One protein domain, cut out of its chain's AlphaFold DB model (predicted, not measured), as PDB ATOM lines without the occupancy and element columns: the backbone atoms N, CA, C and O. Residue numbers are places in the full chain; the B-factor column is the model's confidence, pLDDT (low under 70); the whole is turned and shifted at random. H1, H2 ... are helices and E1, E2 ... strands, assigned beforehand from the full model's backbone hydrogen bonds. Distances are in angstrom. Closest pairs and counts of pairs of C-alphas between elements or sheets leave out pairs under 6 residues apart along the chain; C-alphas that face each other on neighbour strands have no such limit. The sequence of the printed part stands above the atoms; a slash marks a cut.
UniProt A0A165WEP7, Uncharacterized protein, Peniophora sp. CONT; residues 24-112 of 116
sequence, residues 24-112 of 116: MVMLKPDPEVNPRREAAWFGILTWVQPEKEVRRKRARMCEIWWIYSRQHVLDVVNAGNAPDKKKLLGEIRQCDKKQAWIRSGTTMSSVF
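Overview. This is residues 24 to 112 of the 116 residues of an uncharacterized protein of Peniophora sp. CONT (UniProt A0A165WEP7). A strongly twisted sheet of five strands makes the body of this elongated domain, with the helical hairpin of H1 and H2 at one end and the loop of residues 52 to 58 sticking out at the other. A second loop, residues 30 to 36, sticks out from the body. The printed part has 89 residues, with two named helices and five named strands that follow each other along the chain as E1 E2 E3 H1 H2 E4 E5; the sheet runs E1 - E2 - E3 - E4 - E5, all antiparallel, and the class is mixed, helices and strands. It is loose, with a radius of gyration of the C-alphas of 15.8 A and spans of 50 by 27 by 23 A.

Along the chain. Find C-alpha 24 at (166.782, 188.210, 205.878), where E1, residues 24 to 27, begins. Next come E2, residues 41 to 48, 17.7 A long and bending by 61 degrees at residue 44, and E3, residues 62 to 69, 21.9 A. From C-alpha 70 at (179.482, 183.704, 194.107), H1 runs to residue 79, 14.3 A; H2, residues 85 to 94, covers 14.4 A. E4, residues 100 to 104, and E5, residues 107 to 111, follow, ending at C-alpha 111 at (173.824, 177.371, 200.811).

Arrangement. E1, E2 and E3 form a meander, each strand the antiparallel neighbour of the one before: look at N 25 and O 43, 2.8 A, then N 44 and O 65, 2.8 A. Beyond E3, see N 68 and O 101 of E4, 2.8 A; in the hairpin E4 and E5, N 102 and O 109 are 2.8 A apart. H1 is on the sheet in two layers, a helix on one face, and stands up over E3 at a height over the sheet of 8.7 A, on a local plane fitted to just 6 C-alphas. H2 is not on it, but touches H1, closest at the C-alphas of Leu 74 and Leu 89, 6.5 A, at a shallow tilt of 10 degrees, opposite ways. In both helices every O i to N i+4 pair is within hydrogen-bond range.

Size, cuts and confidence. The C-alphas of Arg 56 and Lys 87 are the two farthest apart, 50.5 A. The printed part has no cut; the links E1 to E2 and E2 to E3 are long. Look for pLDDT under 70 at residues 29 to 40, 104 to 108 and 110 to 112.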
ATOM      1  N   MET A  24     165.829 187.646 206.824       79.50
ATOM      2  CA  MET A  24     166.782 188.210 205.878       79.50
ATOM      3  C   MET A  24     166.645 189.736 205.861       79.50
ATOM      4  O   MET A  24     165.539 190.276 205.793       79.50
ATOM      5  N   VAL A  25     167.775 190.430 205.918       76.25
ATOM      6  CA  VAL A  25     167.877 191.886 205.905       76.25
ATOM      7  C   VAL A  25     168.828 192.345 204.813       76.25
ATOM      8  O   VAL A  25     169.799 191.667 204.479       76.25
ATOM      9  N   MET A  26     168.535 193.519 204.266       78.25
ATOM     10  CA  MET A  26     169.423 194.250 203.375       78.25
ATOM     11  C   MET A  26     170.034 195.403 204.171       78.25
ATOM     12  O   MET A  26     169.307 196.215 204.741       78.25
ATOM     13  N   LEU A  27     171.359 195.460 204.219       73.38
ATOM     14  CA  LEU A  27     172.118 196.405 205.026       73.38
ATOM     15  C   LEU A  27     172.946 197.321 204.132       73.38
ATOM     16  O   LEU A  27     173.442 196.919 203.074       73.38
ATOM     17  N   LYS A  28     173.099 198.567 204.578       70.19
ATOM     18  CA  LYS A  28     174.047 199.506 203.987       70.19
ATOM     19  C   LYS A  28     175.416 199.219 204.608       70.19
ATOM     20  O   LYS A  28     175.549 199.397 205.816       70.19
ATOM     21  N   PRO A  29     176.392 198.720 203.836       64.88
ATOM     22  CA  PRO A  29     177.712 198.435 204.375       64.88
ATOM     23  C   PRO A  29     178.425 199.727 204.777       64.88
ATOM     24  O   PRO A  29     178.229 200.773 204.153       64.88
ATOM     25  N   ASP A  30     179.275 199.618 205.793       65.38
ATOM     26  CA  ASP A  30     180.202 200.676 206.174       65.38
ATOM     27  C   ASP A  30     181.152 200.982 204.992       65.38
ATOM     28  O   ASP A  30     181.698 200.039 204.399       65.38
ATOM     29  N   PRO A  31     181.353 202.260 204.619       54.97
ATOM     30  CA  PRO A  31     182.289 202.656 203.569       54.97
ATOM     31  C   PRO A  31     183.713 202.114 203.746       54.97
ATOM     32  O   PRO A  31     184.380 201.862 202.743       54.97
ATOM     33  N   GLU A  32     184.183 201.907 204.979       57.62
ATOM     34  CA  GLU A  32     185.524 201.369 205.245       57.62
ATOM     35  C   GLU A  32     185.635 199.882 204.881       57.62
ATOM     36  O   GLU A  32     186.661 199.428 204.374       57.62
ATOM     37  N   VAL A  33     184.557 199.122 205.087       56.88
ATOM     38  CA  VAL A  33     184.477 197.680 204.788       56.88
ATOM     39  C   VAL A  33     184.080 197.437 203.326       56.88
ATOM     40  O   VAL A  33     184.311 196.357 202.779       56.88
ATOM     41  N   ASN A  34     183.520 198.452 202.668       57.50
ATOM     42  CA  ASN A  34     183.146 198.433 201.261       57.50
ATOM     43  C   ASN A  34     183.654 199.685 200.514       57.50
ATOM     44  O   ASN A  34     182.861 200.501 200.026       57.50
ATOM     45  N   PRO A  35     184.982 199.828 200.359       53.97
ATOM     46  CA  PRO A  35     185.588 201.013 199.750       53.97
ATOM     47  C   PRO A  35     185.190 201.195 198.278       53.97
ATOM     48  O   PRO A  35     185.254 202.300 197.740       53.97
ATOM     49  N   ARG A  36     184.740 200.120 197.621       60.50
ATOM     50  CA  ARG A  36     184.289 200.124 196.224       60.50
ATOM     51  C   ARG A  36     182.817 200.497 196.056       60.50
ATOM     52  O   ARG A  36     182.353 200.582 194.923       60.50
ATOM     53  N   ARG A  37     182.094 200.751 197.159       57.06
ATOM     54  CA  ARG A  37     180.645 201.020 197.172       57.06
ATOM     55  C   ARG A  37     179.849 199.956 196.413       57.06
ATOM     56  O   ARG A  37     178.852 200.261 195.760       57.06
ATOM     57  N   GLU A  38     180.301 198.708 196.491       57.50
ATOM     58  CA  GLU A  38     179.592 197.576 195.904       57.50
ATOM     59  C   GLU A  38     178.245 197.371 196.628       57.50
ATOM     60  O   GLU A  38     178.006 197.936 197.696       57.50
ATOM     61  N   ALA A  39     177.317 196.656 195.994       55.00
ATOM     62  CA  ALA A  39     175.889 196.632 196.320       55.00
ATOM     63  C   ALA A  39     175.542 196.361 197.801       55.00
ATOM     64  O   ALA A  39     176.354 195.874 198.583       55.00
ATOM     65  N   ALA A  40     174.291 196.652 198.179       58.66
ATOM     66  CA  ALA A  40     173.761 196.387 199.516       58.66
ATOM     67  C   ALA A  40     174.038 194.943 199.979       58.66
ATOM     68  O   ALA A  40     173.903 193.993 199.203       58.66
ATOM     69  N   TRP A  41     174.424 194.781 201.248       73.25
ATOM     70  CA  TRP A  41     174.800 193.478 201.794       73.25
ATOM     71  C   TRP A  41     173.560 192.764 202.317       73.25
ATOM     72  O   TRP A  41     172.787 193.332 203.090       73.25
ATOM     73  N   PHE A  42     173.376 191.511 201.913       77.75
ATOM     74  CA  PHE A  42     172.324 190.659 202.454       77.75
ATOM     75  C   PHE A  42     172.860 189.897 203.662       77.75
ATOM     76  O   PHE A  42     173.979 189.382 203.646       77.75
ATOM     77  N   GLY A  43     172.057 189.805 204.713       78.50
ATOM     78  CA  GLY A  43     172.393 189.032 205.899       78.50
ATOM     79  C   GLY A  43     171.157 188.430 206.540       78.50
ATOM     80  O   GLY A  43     170.039 188.871 206.290       78.50
ATOM     81  N   ILE A  44     171.353 187.413 207.366       81.38
ATOM     82  CA  ILE A  44     170.308 186.839 208.210       81.38
ATOM     83  C   ILE A  44     170.543 187.354 209.623       81.38
ATOM     84  O   ILE A  44     171.630 187.167 210.168       81.38
ATOM     85  N   LEU A  45     169.542 188.002 210.215       82.50
ATOM     86  CA  LEU A  45     169.586 188.361 211.631       82.50
ATOM     87  C   LEU A  45     169.563 187.077 212.456       82.50
ATOM     88  O   LEU A  45     168.583 186.342 212.407       82.50
ATOM     89  N   THR A  46     170.606 186.804 213.225       80.88
ATOM     90  CA  THR A  46     170.654 185.616 214.092       80.88
ATOM     91  C   THR A  46     170.336 185.946 215.535       80.88
ATOM     92  O   THR A  46     169.756 185.127 216.245       80.88
ATOM     93  N   TRP A  47     170.607 187.181 215.947       84.88
ATOM     94  CA  TRP A  47     170.280 187.664 217.276       84.88
ATOM     95  C   TRP A  47     170.029 189.169 217.264       84.88
ATOM     96  O   TRP A  47     170.663 189.920 216.526       84.88
ATOM     97  N   VAL A  48     169.103 189.628 218.103       82.94
ATOM     98  CA  VAL A  48     168.854 191.055 218.328       82.94
ATOM     99  C   VAL A  48     168.808 191.285 219.828       82.94
ATOM    100  O   VAL A  48     168.020 190.646 220.527       82.94
ATOM    101  N   GLN A  49     169.604 192.234 220.314       83.88
ATOM    102  CA  GLN A  49     169.708 192.545 221.734       83.88
ATOM    103  C   GLN A  49     168.331 192.830 222.342       83.88
ATOM    104  O   GLN A  49     167.623 193.699 221.817       83.88
ATOM    105  N   PRO A  50     167.927 192.148 223.427       84.19
ATOM    106  CA  PRO A  50     166.658 192.403 224.097       84.19
ATOM    107  C   PRO A  50     166.505 193.868 224.521       84.19
ATOM    108  O   PRO A  50     167.426 194.473 225.060       84.19
ATOM    109  N   GLU A  51     165.319 194.449 224.324       82.62
ATOM    110  CA  GLU A  51     165.067 195.869 224.631       82.62
ATOM    111  C   GLU A  51     165.312 196.209 226.110       82.62
ATOM    112  O   GLU A  51     165.838 197.273 226.424       82.62
ATOM    113  N   LYS A  52     165.015 195.268 227.014       84.81
ATOM    114  CA  LYS A  52     165.241 195.392 228.464       84.81
ATOM    115  C   LYS A  52     166.714 195.586 228.857       84.81
ATOM    116  O   LYS A  52     166.988 196.112 229.929       84.81
ATOM    117  N   GLU A  53     167.650 195.162 228.008       83.62
ATOM    118  CA  GLU A  53     169.097 195.263 228.244       83.62
ATOM    119  C   GLU A  53     169.693 196.549 227.654       83.62
ATOM    120  O   GLU A  53     170.860 196.872 227.886       83.62
ATOM    121  N   VAL A  54     168.899 197.316 226.901       83.38
ATOM    122  CA  VAL A  54     169.369 198.496 226.176       83.38
ATOM    123  C   VAL A  54     169.129 199.737 227.024       83.38
ATOM    124  O   VAL A  54     167.998 200.102 227.353       83.38
ATOM    125  N   ARG A  55     170.215 200.434 227.373       83.06
ATOM    126  CA  ARG A  55     170.130 201.718 228.083       83.06
ATOM    127  C   ARG A  55     169.327 202.722 227.248       83.06
ATOM    128  O   ARG A  55     169.446 202.766 226.024       83.06
ATOM    129  N   ARG A  56     168.536 203.574 227.911       78.50
ATOM    130  CA  ARG A  56     167.725 204.606 227.238       78.50
ATOM    131  C   ARG A  56     168.571 205.416 226.244       78.50
ATOM    132  O   ARG A  56     169.660 205.866 226.591       78.50
ATOM    133  N   LYS A  57     168.019 205.644 225.043       74.44
ATOM    134  CA  LYS A  57     168.633 206.392 223.924       74.44
ATOM    135  C   LYS A  57     169.900 205.756 223.319       74.44
ATOM    136  O   LYS A  57     170.676 206.457 222.678       74.44
ATOM    137  N   ARG A  58     170.132 204.456 223.515       73.25
ATOM    138  CA  ARG A  58     171.189 203.711 222.812       73.25
ATOM    139  C   ARG A  58     170.594 202.854 221.697       73.25
ATOM    140  O   ARG A  58     169.455 202.399 221.806       73.25
ATOM    141  N   ALA A  59     171.371 202.651 220.636       76.12
ATOM    142  CA  ALA A  59     171.041 201.701 219.582       76.12
ATOM    143  C   ALA A  59     171.075 200.265 220.132       76.12
ATOM    144  O   ALA A  59     171.846 199.961 221.045       76.12
ATOM    145  N   ARG A  60     170.229 199.391 219.580       78.62
ATOM    146  CA  ARG A  60     170.246 197.954 219.887       78.62
ATOM    147  C   ARG A  60     171.327 197.286 219.050       78.62
ATOM    148  O   ARG A  60     171.450 197.589 217.867       78.62
ATOM    149  N   MET A  61     172.060 196.357 219.647       80.94
ATOM    150  CA  MET A  61     172.985 195.511 218.894       80.94
ATOM    151  C   MET A  61     172.241 194.362 218.207       80.94
ATOM    152  O   MET A  61     171.182 193.926 218.666       80.94
ATOM    153  N   CYS A  62     172.806 193.857 217.115       81.19
ATOM    154  CA  CYS A  62     172.357 192.628 216.474       81.19
ATOM    155  C   CYS A  62     173.552 191.813 215.977       81.19
ATOM    156  O   CYS A  62     174.627 192.358 215.726       81.19
ATOM    157  N   GLU A  63     173.344 190.508 215.864       82.06
ATOM    158  CA  GLU A  63     174.247 189.582 215.198       82.06
ATOM    159  C   GLU A  63     173.672 189.242 213.822       82.06
ATOM    160  O   GLU A  63     172.463 189.020 213.674       82.06
ATOM    161  N   ILE A  64     174.545 189.232 212.816       80.00
ATOM    162  CA  ILE A  64     174.186 188.996 211.421       80.00
ATOM    163  C   ILE A  64     175.101 187.923 210.846       80.00
ATOM    164  O   ILE A  64     176.326 188.010 210.943       80.00
ATOM    165  N   TRP A  65     174.497 186.946 210.180       83.56
ATOM    166  CA  TRP A  65     175.199 186.027 209.297       83.56
ATOM    167  C   TRP A  65     175.155 186.561 207.872       83.56
ATOM    168  O   TRP A  65     174.083 186.705 207.282       83.56
ATOM    169  N   TRP A  66     176.319 186.878 207.318       80.62
ATOM    170  CA  TRP A  66     176.423 187.511 206.006       80.62
ATOM    171  C   TRP A  66     176.226 186.510 204.879       80.62
ATOM    172  O   TRP A  66     176.815 185.428 204.911       80.62
ATOM    173  N   ILE A  67     175.440 186.898 203.874       80.19
ATOM    174  CA  ILE A  67     175.222 186.134 202.649       80.19
ATOM    175  C   ILE A  67     176.112 186.720 201.552       80.19
ATOM    176  O   ILE A  67     175.962 187.875 201.149       80.19
ATOM    177  N   TYR A  68     177.009 185.899 201.024       77.88
ATOM    178  CA  TYR A  68     177.881 186.240 199.912       77.88
ATOM    179  C   TYR A  68     177.406 185.544 198.642       77.88
ATOM    180  O   TYR A  68     177.228 184.325 198.607       77.88
ATOM    181  N   SER A  69     177.229 186.327 197.580       78.12
ATOM    182  CA  SER A  69     177.057 185.782 196.237       78.12
ATOM    183  C   SER A  69     178.365 185.151 195.760       78.12
ATOM    184  O   SER A  69     179.448 185.516 196.223       78.12
ATOM    185  N   ARG A  70     178.287 184.257 194.768       81.94
ATOM    186  CA  ARG A  70     179.482 183.704 194.107       81.94
ATOM    187  C   ARG A  70     180.448 184.792 193.645       81.94
ATOM    188  O   ARG A  70     181.651 184.643 193.823       81.94
ATOM    189  N   GLN A  71     179.926 185.880 193.082       79.44
ATOM    190  CA  GLN A  71     180.754 186.986 192.609       79.44
ATOM    191  C   GLN A  71     181.478 187.677 193.771       79.44
ATOM    192  O   GLN A  71     182.692 187.814 193.714       79.44
ATOM    193  N   HIS A  72     180.780 187.974 194.874       77.69
ATOM    194  CA  HIS A  72     181.423 188.555 196.057       77.69
ATOM    195  C   HIS A  72     182.520 187.653 196.633       77.69
ATOM    196  O   HIS A  72     183.591 188.145 196.974       77.69
ATOM    197  N   VAL A  73     182.293 186.336 196.726       79.00
ATOM    198  CA  VAL A  73     183.338 185.419 197.216       79.00
ATOM    199  C   VAL A  73     184.548 185.432 196.276       79.00
ATOM    200  O   VAL A  73     185.685 185.493 196.745       79.00
ATOM    201  N   LEU A  74     184.329 185.435 194.956       83.31
ATOM    202  CA  LEU A  74     185.413 185.566 193.979       83.31
ATOM    203  C   LEU A  74     186.183 186.876 194.166       83.31
ATOM    204  O   LEU A  74     187.411 186.852 194.148       83.31
ATOM    205  N   ASP A  75     185.493 187.994 194.371       79.69
ATOM    206  CA  ASP A  75     186.112 189.312 194.526       79.69
ATOM    207  C   ASP A  75     186.925 189.412 195.821       79.69
ATOM    208  O   ASP A  75     188.067 189.875 195.792       79.69
ATOM    209  N   VAL A  76     186.411 188.871 196.930       77.56
ATOM    210  CA  VAL A  76     187.132 188.779 198.209       77.56
ATOM    211  C   VAL A  76     188.397 187.933 198.068       77.56
ATOM    212  O   VAL A  76     189.479 188.357 198.478       77.56
ATOM    213  N   VAL A  77     188.301 186.751 197.452       82.50
ATOM    214  CA  VAL A  77     189.467 185.876 197.246       82.50
ATOM    215  C   VAL A  77     190.463 186.510 196.269       82.50
ATOM    216  O   VAL A  77     191.674 186.405 196.467       82.50
ATOM    217  N   ASN A  78     189.982 187.209 195.237       82.12
ATOM    218  CA  ASN A  78     190.818 187.956 194.297       82.12
ATOM    219  C   ASN A  78     191.532 189.145 194.952       82.12
ATOM    220  O   ASN A  78     192.671 189.422 194.581       82.12
ATOM    221  N   ALA A  79     190.910 189.822 195.917       80.00
ATOM    222  CA  ALA A  79     191.526 190.913 196.667       80.00
ATOM    223  C   ALA A  79     192.507 190.411 197.745       80.00
ATOM    224  O   ALA A  79     193.485 191.089 198.050       80.00
ATOM    225  N   GLY A  80     192.270 189.222 198.306       76.69
ATOM    226  CA  GLY A  80     193.115 188.627 199.339       76.69
ATOM    227  C   GLY A  80     194.412 187.988 198.823       76.69
ATOM    228  O   GLY A  80     194.542 187.620 197.651       76.69
ATOM    229  N   ASN A  81     195.356 187.785 199.749       75.12
ATOM    230  CA  ASN A  81     196.624 187.069 199.542       75.12
ATOM    231  C   ASN A  81     196.595 185.677 200.196       75.12
ATOM    232  O   ASN A  81     197.454 185.332 201.003       75.12
ATOM    233  N   ALA A  82     195.572 184.879 199.883       74.06
ATOM    234  CA  ALA A  82     195.474 183.514 200.394       74.06
ATOM    235  C   ALA A  82     196.555 182.600 199.763       74.06
ATOM    236  O   ALA A  82     196.744 182.672 198.544       74.06
ATOM    237  N   PRO A  83     197.209 181.706 200.534       74.56
ATOM    238  CA  PRO A  83     198.238 180.789 200.023       74.56
ATOM    239  C   PRO A  83     197.760 179.916 198.850       74.56
ATOM    240  O   PRO A  83     198.461 179.778 197.853       74.56
ATOM    241  N   ASP A  84     196.516 179.426 198.909       83.56
ATOM    242  CA  ASP A  84     195.925 178.525 197.905       83.56
ATOM    243  C   ASP A  84     194.928 179.217 196.963       83.56
ATOM    244  O   ASP A  84     194.007 178.601 196.417       83.56
ATOM    245  N   LYS A  85     195.109 180.523 196.739       86.62
ATOM    246  CA  LYS A  85     194.180 181.376 195.983       86.62
ATOM    247  C   LYS A  85     193.733 180.783 194.645       86.62
ATOM    248  O   LYS A  85     192.544 180.797 194.340       86.62
ATOM    249  N   LYS A  86     194.657 180.248 193.837       87.62
ATOM    250  CA  LYS A  86     194.325 179.681 192.513       87.62
ATOM    251  C   LYS A  86     193.398 178.469 192.616       87.62
ATOM    252  O   LYS A  86     192.452 178.375 191.837       87.62
ATOM    253  N   LYS A  87     193.664 177.571 193.568       88.00
ATOM    254  CA  LYS A  87     192.861 176.365 193.795       88.00
ATOM    255  C   LYS A  87     191.465 176.742 194.289       88.00
ATOM    256  O   LYS A  87     190.482 176.342 193.676       88.00
ATOM    257  N   LEU A  88     191.396 177.612 195.298       83.44
ATOM    258  CA  LEU A  88     190.139 178.095 195.870       83.44
ATOM    259  C   LEU A  88     189.257 178.803 194.826       83.44
ATOM    260  O   LEU A  88     188.062 178.541 194.733       83.44
ATOM    261  N   LEU A  89     189.842 179.660 193.981       87.69
ATOM    262  CA  LEU A  89     189.115 180.290 192.872       87.69
ATOM    263  C   LEU A  89     188.604 179.261 191.855       87.69
ATOM    264  O   LEU A  89     187.527 179.455 191.294       87.69
ATOM    265  N   GLY A  90     189.366 178.197 191.596       88.00
ATOM    266  CA  GLY A  90     188.943 177.088 190.740       88.00
ATOM    267  C   GLY A  90     187.699 176.389 191.288       88.00
ATOM    268  O   GLY A  90     186.718 176.245 190.563       88.00
ATOM    269  N   GLU A  91     187.711 176.054 192.577       87.75
ATOM    270  CA  GLU A  91     186.589 175.415 193.276       87.75
ATOM    271  C   GLU A  91     185.337 176.309 193.262       87.75
ATOM    272  O   GLU A  91     184.278 175.885 192.799       87.75
ATOM    273  N   ILE A  92     185.459 177.590 193.636       85.50
ATOM    274  CA  ILE A  92     184.329 178.543 193.622       85.50
ATOM    275  C   ILE A  92     183.771 178.734 192.201       85.50
ATOM    276  O   ILE A  92     182.570 178.939 192.004       85.50
ATOM    277  N   ARG A  93     184.627 178.679 191.172       86.88
ATOM    278  CA  ARG A  93     184.180 178.798 189.778       86.88
ATOM    279  C   ARG A  93     183.392 177.580 189.304       86.88
ATOM    280  O   ARG A  93     182.545 177.763 188.432       86.88
ATOM    281  N   GLN A  94     183.643 176.400 189.858       87.25
ATOM    282  CA  GLN A  94     182.893 175.182 189.542       87.25
ATOM    283  C   GLN A  94     181.540 175.117 190.264       87.25
ATOM    284  O   GLN A  94     180.642 174.424 189.794       87.25
ATOM    285  N   CYS A  95     181.367 175.865 191.357       84.06
ATOM    286  CA  CYS A  95     180.079 176.007 192.031       84.06
ATOM    287  C   CYS A  95     179.007 176.639 191.127       84.06
ATOM    288  O   CYS A  95     179.300 177.497 190.283       84.06
ATOM    289  N   ASP A  96     177.750 176.250 191.355       81.81
ATOM    290  CA  ASP A  96     176.598 176.771 190.618       81.81
ATOM    291  C   ASP A  96     176.485 178.295 190.794       81.81
ATOM    292  O   ASP A  96     176.754 178.848 191.864       81.81
ATOM    293  N   LYS A  97     176.065 179.006 189.741       76.94
ATOM    294  CA  LYS A  97     175.898 180.469 189.779       76.94
ATOM    295  C   LYS A  97     174.851 180.928 190.798       76.94
ATOM    296  O   LYS A  97     174.917 182.073 191.236       76.94
ATOM    297  N   LYS A  98     173.898 180.064 191.151       77.19
ATOM    298  CA  LYS A  98     172.857 180.303 192.152       77.19
ATOM    299  C   LYS A  98     173.323 179.995 193.572       77.19
ATOM    300  O   LYS A  98     172.608 180.340 194.501       77.19
ATOM    301  N   GLN A  99     174.479 179.362 193.765       76.94
ATOM    302  CA  GLN A  99     175.003 179.052 195.092       76.94
ATOM    303  C   GLN A  99     175.439 180.338 195.813       76.94
ATOM    304  O   GLN A  99     175.997 181.260 195.208       76.94
ATOM    305  N   ALA A 100     175.176 180.393 197.114       76.88
ATOM    306  CA  ALA A 100     175.600 181.465 198.001       76.88
ATOM    307  C   ALA A 100     176.388 180.885 199.182       76.88
ATOM    308  O   ALA A 100     176.381 179.679 199.426       76.88
ATOM    309  N   TRP A 101     177.076 181.744 199.925       78.94
ATOM    310  CA  TRP A 101     177.827 181.353 201.113       78.94
ATOM    311  C   TRP A 101     177.377 182.176 202.302       78.94
ATOM    312  O   TRP A 101     177.244 183.392 202.203       78.94
ATOM    313  N   ILE A 102     177.163 181.508 203.426       74.94
ATOM    314  CA  ILE A 102     176.882 182.142 204.703       74.94
ATOM    315  C   ILE A 102     178.140 182.081 205.557       74.94
ATOM    316  O   ILE A 102     178.752 181.020 205.705       74.94
ATOM    317  N   ARG A 103     178.517 183.218 206.141       74.75
ATOM    318  CA  ARG A 103     179.588 183.279 207.136       74.75
ATOM    319  C   ARG A 103     179.011 183.424 208.541       74.75
ATOM    320  O   ARG A 103     178.289 184.381 208.811       74.75
ATOM    321  N   SER A 104     179.406 182.510 209.427       66.44
ATOM    322  CA  SER A 104     179.153 182.558 210.869       66.44
ATOM    323  C   SER A 104     180.493 182.528 211.608       66.44
ATOM    324  O   SER A 104     181.235 181.544 211.543       66.44
ATOM    325  N   GLY A 105     180.866 183.643 212.243       67.00
ATOM    326  CA  GLY A 105     182.182 183.800 212.869       67.00
ATOM    327  C   GLY A 105     183.343 183.583 211.881       67.00
ATOM    328  O   GLY A 105     183.507 184.326 210.904       67.00
ATOM    329  N   THR A 106     184.168 182.565 212.138       58.25
ATOM    330  CA  THR A 106     185.288 182.143 211.273       58.25
ATOM    331  C   THR A 106     184.909 181.062 210.260       58.25
ATOM    332  O   THR A 106     185.714 180.746 209.386       58.25
ATOM    333  N   THR A 107     183.696 180.511 210.339       61.00
ATOM    334  CA  THR A 107     183.252 179.401 209.489       61.00
ATOM    335  C   THR A 107     182.440 179.923 208.309       61.00
ATOM    336  O   THR A 107     181.572 180.785 208.467       61.00
ATOM    337  N   MET A 108     182.702 179.388 207.117       65.00
ATOM    338  CA  MET A 108     181.946 179.688 205.902       65.00
ATOM    339  C   MET A 108     181.269 178.410 205.403       65.00
ATOM    340  O   MET A 108     181.926 177.389 205.233       65.00
ATOM    341  N   SER A 109     179.956 178.463 205.191       70.75
ATOM    342  CA  SER A 109     179.145 177.332 204.726       70.75
ATOM    343  C   SER A 109     178.426 177.707 203.439       70.75
ATOM    344  O   SER A 109     177.920 178.819 203.316       70.75
ATOM    345  N   SER A 110     178.372 176.801 202.466       64.19
ATOM    346  CA  SER A 110     177.622 177.053 201.238       64.19
ATOM    347  C   SER A 110     176.141 176.732 201.409       64.19
ATOM    348  O   SER A 110     175.799 175.719 202.015       64.19
ATOM    349  N   VAL A 111     175.276 177.544 200.813       63.56
ATOM    350  CA  VAL A 111     173.824 177.371 200.811       63.56
ATOM    351  C   VAL A 111     173.258 177.585 199.411       63.56
ATOM    352  O   VAL A 111     173.785 178.370 198.621       63.56
ATOM    353  N   PHE A 112     172.148 176.918 199.112       47.94
ATOM    354  CA  PHE A 112     171.329 177.248 197.954       47.94
ATOM    355  C   PHE A 112     170.221 178.202 198.416       47.94
ATOM    356  O   PHE A 112     169.350 177.781 199.182       47.94
TER     357      PHE A 112